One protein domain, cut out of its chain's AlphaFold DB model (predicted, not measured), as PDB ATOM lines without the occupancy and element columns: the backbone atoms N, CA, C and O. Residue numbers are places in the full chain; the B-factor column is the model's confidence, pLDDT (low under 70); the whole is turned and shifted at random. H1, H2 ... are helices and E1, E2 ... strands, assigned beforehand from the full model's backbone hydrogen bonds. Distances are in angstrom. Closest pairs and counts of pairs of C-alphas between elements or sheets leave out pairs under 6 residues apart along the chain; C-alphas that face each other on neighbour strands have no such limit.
ATOM      1  N   ALA A  31       3.128 -21.557 -19.137       85.38
ATOM      2  CA  ALA A  31       3.940 -21.902 -20.322       85.38
ATOM      3  C   ALA A  31       5.233 -21.082 -20.468       85.38
ATOM      4  O   ALA A  31       5.276 -19.900 -20.146       85.38
ATOM      5  N   VAL A  32       6.285 -21.698 -21.018       89.44
ATOM      6  CA  VAL A  32       7.451 -20.969 -21.544       89.44
ATOM      7  C   VAL A  32       7.127 -20.548 -22.973       89.44
ATOM      8  O   VAL A  32       6.828 -21.394 -23.812       89.44
ATOM      9  N   LEU A  33       7.176 -19.246 -23.249       89.50
ATOM     10  CA  LEU A  33       6.766 -18.686 -24.539       89.50
ATOM     11  C   LEU A  33       7.935 -18.537 -25.509       89.50
ATOM     12  O   LEU A  33       7.797 -18.791 -26.702       89.50
ATOM     13  N   THR A  34       9.087 -18.089 -25.011       92.81
ATOM     14  CA  THR A  34      10.270 -17.824 -25.839       92.81
ATOM     15  C   THR A  34      11.553 -18.185 -25.110       92.81
ATOM     16  O   THR A  34      11.583 -18.263 -23.878       92.81
ATOM     17  N   PHE A  35      12.625 -18.355 -25.882       92.69
ATOM     18  CA  PHE A  35      13.961 -18.659 -25.386       92.69
ATOM     19  C   PHE A  35      14.972 -17.584 -25.810       92.69
ATOM     20  O   PHE A  35      14.776 -16.874 -26.798       92.69
ATOM     21  N   THR A  36      16.057 -17.448 -25.052       91.75
ATOM     22  CA  THR A  36      17.248 -16.681 -25.428       91.75
ATOM     23  C   THR A  36      18.032 -17.416 -26.516       91.75
ATOM     24  O   THR A  36      17.841 -18.610 -26.742       91.75
ATOM     25  N   THR A  37      18.992 -16.733 -27.141       88.94
ATOM     26  CA  THR A  37      19.951 -17.352 -28.078       88.94
ATOM     27  C   THR A  37      20.753 -18.490 -27.438       88.94
ATOM     28  O   THR A  37      21.094 -19.458 -28.105       88.94
ATOM     29  N   SER A  38      21.000 -18.412 -26.126       85.06
ATOM     30  CA  SER A  38      21.643 -19.462 -25.328       85.06
ATOM     31  C   SER A  38      20.705 -20.605 -24.907       85.06
ATOM     32  O   SER A  38      21.126 -21.501 -24.176       85.06
ATOM     33  N   GLY A  39      19.440 -20.588 -25.342       88.44
ATOM     34  CA  GLY A  39      18.462 -21.649 -25.086       88.44
ATOM     35  C   GLY A  39      17.795 -21.605 -23.708       88.44
ATOM     36  O   GLY A  39      17.214 -22.603 -23.285       88.44
ATOM     37  N   ARG A  40      17.867 -20.476 -22.994       91.38
ATOM     38  CA  ARG A  40      17.223 -20.291 -21.681       91.38
ATOM     39  C   ARG A  40      15.825 -19.704 -21.849       91.38
ATOM     40  O   ARG A  40      15.653 -18.892 -22.753       91.38
ATOM     41  N   PRO A  41      14.838 -20.044 -21.006       94.00
ATOM     42  CA  PRO A  41      13.562 -19.335 -20.973       94.00
ATOM     43  C   PRO A  41      13.772 -17.814 -20.914       94.00
ATOM     44  O   PRO A  41      14.572 -17.321 -20.118       94.00
ATOM     45  N   LYS A  42      13.075 -17.073 -21.779       94.62
ATOM     46  CA  LYS A  42      13.100 -15.602 -21.817       94.62
ATOM     47  C   LYS A  42      11.785 -15.026 -21.311       94.62
ATOM     48  O   LYS A  42      11.798 -14.197 -20.406       94.62
ATOM     49  N   LEU A  43      10.668 -15.487 -21.872       93.81
ATOM     50  CA  LEU A  43       9.319 -15.091 -21.463       93.81
ATOM     51  C   LEU A  43       8.528 -16.307 -21.006       93.81
ATOM     52  O   LEU A  43       8.587 -17.365 -21.641       93.81
ATOM     53  N   VAL A  44       7.766 -16.121 -19.938       92.31
ATOM     54  CA  VAL A  44       6.863 -17.120 -19.370       92.31
ATOM     55  C   VAL A  44       5.469 -16.528 -19.200       92.31
ATOM     56  O   VAL A  44       5.329 -15.335 -18.941       92.31
ATOM     57  N   CYS A  45       4.456 -17.366 -19.380       88.88
ATOM     58  CA  CYS A  45       3.054 -17.070 -19.133       88.88
ATOM     59  C   CYS A  45       2.634 -17.718 -17.817       88.88
ATOM     60  O   CYS A  45       2.839 -18.924 -17.652       88.88
ATOM     61  N   LEU A  46       2.064 -16.921 -16.917       85.25
ATOM     62  CA  LEU A  46       1.488 -17.331 -15.639       85.25
ATOM     63  C   LEU A  46       0.096 -16.706 -15.532       85.25
ATOM     64  O   LEU A  46       0.002 -15.490 -15.413       85.25
ATOM     65  N   ASN A  47      -0.965 -17.512 -15.583       81.56
ATOM     66  CA  ASN A  47      -2.359 -17.053 -15.471       81.56
ATOM     67  C   ASN A  47      -2.644 -15.803 -16.334       81.56
ATOM     68  O   ASN A  47      -2.996 -14.748 -15.817       81.56
ATOM     69  N   ASP A  48      -2.392 -15.914 -17.642       82.06
ATOM     70  CA  ASP A  48      -2.528 -14.845 -18.649       82.06
ATOM     71  C   ASP A  48      -1.548 -13.663 -18.531       82.06
ATOM     72  O   ASP A  48      -1.533 -12.778 -19.391       82.06
ATOM     73  N   GLN A  49      -0.662 -13.651 -17.532       86.69
ATOM     74  CA  GLN A  49       0.397 -12.652 -17.419       86.69
ATOM     75  C   GLN A  49       1.682 -13.129 -18.082       86.69
ATOM     76  O   GLN A  49       2.220 -14.189 -17.762       86.69
ATOM     77  N   VAL A  50       2.219 -12.301 -18.978       92.62
ATOM     78  CA  VAL A  50       3.523 -12.531 -19.603       92.62
ATOM     79  C   VAL A  50       4.592 -11.768 -18.836       92.62
ATOM     80  O   VAL A  50       4.568 -10.540 -18.787       92.62
ATOM     81  N   ILE A  51       5.558 -12.493 -18.276       94.38
ATOM     82  CA  ILE A  51       6.676 -11.914 -17.524       94.38
ATOM     83  C   ILE A  51       8.021 -12.458 -18.015       94.38
ATOM     84  O   ILE A  51       8.103 -13.487 -18.695       94.38
ATOM     85  N   LEU A  52       9.104 -11.770 -17.654       95.25
ATOM     86  CA  LEU A  52      10.459 -12.261 -17.888       95.25
ATOM     87  C   LEU A  52      10.765 -13.455 -16.978       95.25
ATOM     88  O   LEU A  52      10.468 -13.445 -15.783       95.25
ATOM     89  N   ALA A  53      11.459 -14.452 -17.523       94.00
ATOM     90  CA  ALA A  53      11.929 -15.600 -16.748       94.00
ATOM     91  C   ALA A  53      12.909 -15.193 -15.630       94.00
ATOM     92  O   ALA A  53      12.966 -15.841 -14.588       94.00
ATOM     93  N   THR A  54      13.662 -14.105 -15.819       94.44
ATOM     94  CA  THR A  54      14.540 -13.532 -14.786       94.44
ATOM     95  C   THR A  54      13.748 -12.917 -13.641       94.44
ATOM     96  O   THR A  54      14.100 -13.137 -12.491       94.44
ATOM     97  N   THR A  55      12.642 -12.228 -13.933       94.69
ATOM     98  CA  THR A  55      11.740 -11.706 -12.899       94.69
ATOM     99  C   THR A  55      11.145 -12.847 -12.083       94.69
ATOM    100  O   THR A  55      11.161 -12.791 -10.861       94.69
ATOM    101  N   LEU A  56      10.701 -13.927 -12.738       92.94
ATOM    102  CA  LEU A  56      10.206 -15.109 -12.030       92.94
ATOM    103  C   LEU A  56      11.287 -15.765 -11.158       92.94
ATOM    104  O   LEU A  56      11.010 -16.152 -10.025       92.94
ATOM    105  N   ARG A  57      12.521 -15.872 -11.672       95.12
ATOM    106  CA  ARG A  57      13.673 -16.362 -10.905       95.12
ATOM    107  C   ARG A  57      13.853 -15.557  -9.621       95.12
ATOM    108  O   ARG A  57      14.014 -16.163  -8.570       95.12
ATOM    109  N   ASP A  58      13.824 -14.233  -9.715       94.62
ATOM    110  CA  ASP A  58      14.074 -13.349  -8.575       94.62
ATOM    111  C   ASP A  58      12.925 -13.405  -7.560       94.62
ATOM    112  O   ASP A  58      13.171 -13.566  -6.368       94.62
ATOM    113  N   LEU A  59      11.674 -13.384  -8.036       93.56
ATOM    114  CA  LEU A  59      10.476 -13.488  -7.194       93.56
ATOM    115  C   LEU A  59      10.415 -14.792  -6.390       93.56
ATOM    116  O   LEU A  59       9.987 -14.788  -5.240       93.56
ATOM    117  N   LEU A  60      10.828 -15.909  -6.992       92.12
ATOM    118  CA  LEU A  60      10.779 -17.235  -6.367       92.12
ATOM    119  C   LEU A  60      12.118 -17.668  -5.748       92.12
ATOM    120  O   LEU A  60      12.233 -18.802  -5.283       92.12
ATOM    121  N   GLY A  61      13.147 -16.812  -5.771       94.00
ATOM    122  CA  GLY A  61      14.480 -17.147  -5.258       94.00
ATOM    123  C   GLY A  61      15.136 -18.342  -5.966       94.00
ATOM    124  O   GLY A  61      15.869 -19.119  -5.348       94.00
ATOM    125  N   LEU A  62      14.859 -18.539  -7.258       94.62
ATOM    126  CA  LEU A  62      15.389 -19.669  -8.020       94.62
ATOM    127  C   LEU A  62      16.883 -19.500  -8.306       94.62
ATOM    128  O   LEU A  62      17.383 -18.416  -8.601       94.62
ATOM    129  N   ARG A  63      17.599 -20.626  -8.345       93.56
ATOM    130  CA  ARG A  63      19.047 -20.664  -8.623       93.56
ATOM    131  C   ARG A  63      19.422 -20.128 -10.006       93.56
ATOM    132  O   ARG A  63      20.533 -19.633 -10.199       93.56
ATOM    133  N   SER A  64      18.537 -20.264 -10.993       94.19
ATOM    134  CA  SER A  64      18.760 -19.800 -12.363       94.19
ATOM    135  C   SER A  64      17.439 -19.552 -13.088       94.19
ATOM    136  O   SER A  64      16.405 -20.080 -12.695       94.19
ATOM    137  N   ALA A  65      17.496 -18.785 -14.179       93.75
ATOM    138  CA  ALA A  65      16.384 -18.611 -15.116       93.75
ATOM    139  C   ALA A  65      16.274 -19.763 -16.138       93.75
ATOM    140  O   ALA A  65      15.376 -19.763 -16.972       93.75
ATOM    141  N   ASP A  66      17.193 -20.736 -16.104       94.25
ATOM    142  CA  ASP A  66      17.039 -22.004 -16.822       94.25
ATOM    143  C   ASP A  66      16.303 -22.992 -15.921       94.25
ATOM    144  O   ASP A  66      16.901 -23.605 -15.035       94.25
ATOM    145  N   PHE A  67      14.994 -23.098 -16.118       92.62
ATOM    146  CA  PHE A  67      14.144 -23.995 -15.356       92.62
ATOM    147  C   PHE A  67      13.118 -24.703 -16.237       92.62
ATOM    148  O   PHE A  67      12.742 -24.230 -17.311       92.62
ATOM    149  N   THR A  68      12.650 -25.841 -15.740       89.69
ATOM    150  CA  THR A  68      11.429 -26.509 -16.188       89.69
ATOM    151  C   THR A  68      10.470 -26.616 -15.012       89.69
ATOM    152  O   THR A  68      10.882 -26.509 -13.855       89.69
ATOM    153  N   TRP A  69       9.193 -26.842 -15.298       88.50
ATOM    154  CA  TRP A  69       8.201 -27.094 -14.264       88.50
ATOM    155  C   TRP A  69       7.296 -28.256 -14.632       88.50
ATOM    156  O   TRP A  69       7.106 -28.573 -15.808       88.50
ATOM    157  N   GLU A  70       6.720 -28.856 -13.602       85.75
ATOM    158  CA  GLU A  70       5.704 -29.893 -13.691       85.75
ATOM    159  C   GLU A  70       4.638 -29.606 -12.631       85.75
ATOM    160  O   GLU A  70       4.958 -29.230 -11.500       85.75
ATOM    161  N   THR A  71       3.369 -29.758 -12.999       81.88
ATOM    162  CA  THR A  71       2.248 -29.646 -12.065       81.88
ATOM    163  C   THR A  71       1.958 -31.017 -11.457       81.88
ATOM    164  O   THR A  71       1.844 -32.018 -12.164       81.88
ATOM    165  N   ALA A  72       1.850 -31.070 -10.131       79.62
ATOM    166  CA  ALA A  72       1.527 -32.275  -9.374       79.62
ATOM    167  C   ALA A  72       0.430 -31.941  -8.353       79.62
ATOM    168  O   ALA A  72       0.706 -31.482  -7.244       79.62
ATOM    169  N   GLY A  73      -0.834 -32.125  -8.749       82.25
ATOM    170  CA  GLY A  73      -1.987 -31.702  -7.947       82.25
ATOM    171  C   GLY A  73      -1.977 -30.187  -7.718       82.25
ATOM    172  O   GLY A  73      -1.914 -29.422  -8.676       82.25
ATOM    173  N   ASN A  74      -1.975 -29.766  -6.449       84.06
ATOM    174  CA  ASN A  74      -1.920 -28.352  -6.050       84.06
ATOM    175  C   ASN A  74      -0.487 -27.805  -5.900       84.06
ATOM    176  O   ASN A  74      -0.297 -26.717  -5.360       84.06
ATOM    177  N   GLN A  75       0.531 -28.555  -6.328       83.38
ATOM    178  CA  GLN A  75       1.927 -28.131  -6.248       83.38
ATOM    179  C   GLN A  75       2.530 -27.947  -7.638       83.38
ATOM    180  O   GLN A  75       2.236 -28.690  -8.577       83.38
ATOM    181  N   VAL A  76       3.436 -26.976  -7.747       85.38
ATOM    182  CA  VAL A  76       4.285 -26.782  -8.923       85.38
ATOM    183  C   VAL A  76       5.707 -27.153  -8.536       85.38
ATOM    184  O   VAL A  76       6.324 -26.506  -7.688       85.38
ATOM    185  N   LYS A  77       6.244 -28.199  -9.163       89.56
ATOM    186  CA  LYS A  77       7.640 -28.596  -8.995       89.56
ATOM    187  C   LYS A  77       8.487 -27.871 -10.030       89.56
ATOM    188  O   LYS A  77       8.313 -28.099 -11.223       89.56
ATOM    189  N   ILE A  78       9.423 -27.039  -9.580       90.81
ATOM    190  CA  ILE A  78      10.349 -26.304 -10.450       90.81
ATOM    191  C   ILE A  78      11.737 -26.943 -10.369       90.81
ATOM    192  O   ILE A  78      12.325 -27.042  -9.294       90.81
ATOM    193  N   ASN A  79      12.280 -27.348 -11.516       91.94
ATOM    194  CA  ASN A  79      13.634 -27.879 -11.630       91.94
ATOM    195  C   ASN A  79      14.524 -26.849 -12.330       91.94
ATOM    196  O   ASN A  79      14.324 -26.551 -13.505       91.94
ATOM    197  N   THR A  80      15.529 -26.319 -11.634       93.44
ATOM    198  CA  THR A  80      16.496 -25.362 -12.197       93.44
ATOM    199  C   THR A  80      17.775 -26.052 -12.667       93.44
ATOM    200  O   THR A  80      18.254 -26.975 -12.004       93.44
ATOM    201  N   ARG A  81      18.396 -25.552 -13.738       91.50
ATOM    202  CA  ARG A  81      19.719 -25.978 -14.213       91.50
ATOM    203  C   ARG A  81      20.732 -24.841 -14.118       91.50
ATOM    204  O   ARG A  81      20.489 -23.715 -14.545       91.50
TER     205      ARG A  81
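AT A GLANCE: This is residues 31 to 81 of the 120 residues of an uncharacterized protein of Desulfotomaculum sp (UniProt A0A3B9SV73). A small sheet of three strands, E1, E2 and E3, has the short helix H1 beside it at its level, and a separate hairpin of two strands, E4 and E5, reaches away from them. The tip of that hairpin, residues 71 to 76, sticks out. The printed part has 51 residues with one named helix and five named strands, along the chain E1 E2 E3 H1 E4 E5, class mixed; the sheet E1 - E2 - E3 is antiparallel, as is E4 - E5. The whole is compact, radius of gyration of the C-alphas 10.6 A, spanning 33 by 24 by 17 A.

HOW THE PARTS SIT: Start at E1, residues 31 to 35, and go on to E2, residues 41 to 46: this antiparallel hairpin has N 33 and O 43 2.8 A apart. E3, residues 49 to 52, completes a meander, each strand the antiparallel neighbour of the one before; look for N 44 and O 51, 2.9 A apart. H1, residues 53 to 59, is on the sheet at its level, height 1.3 A, with the closest C-alphas to E2, Lys 42 and Ala 53, 5.2 A apart. Every O i to N i+4 pair in H1 is within hydrogen-bond range. E4, residues 67 to 72, is near E1, and forms an antiparallel hairpin with E5, residues 75 to 80, where N 70 and O 77 are 3.0 A apart. E5 is apart from E1, E2, E3 and H1.

IN THESE COORDINATES: Find C-alpha 31 at (3.940, -21.902, -20.322), where E1 begins its 11.7 A; E2 runs 13.4 A and E3 10.1 A. From C-alpha 53 at (11.929, -15.600, -16.748), H1 runs 9.9 A. E4 covers 16.2 A and E5 16.0 A, ending at C-alpha 80, (16.496, -25.362, -12.197).

THE WHOLE: The C-alphas farthest apart, Thr 37 and Gly 73, are 33.1 A apart. The printed part has no cut and no long link, and no printed residue is under 70 in pLDDT.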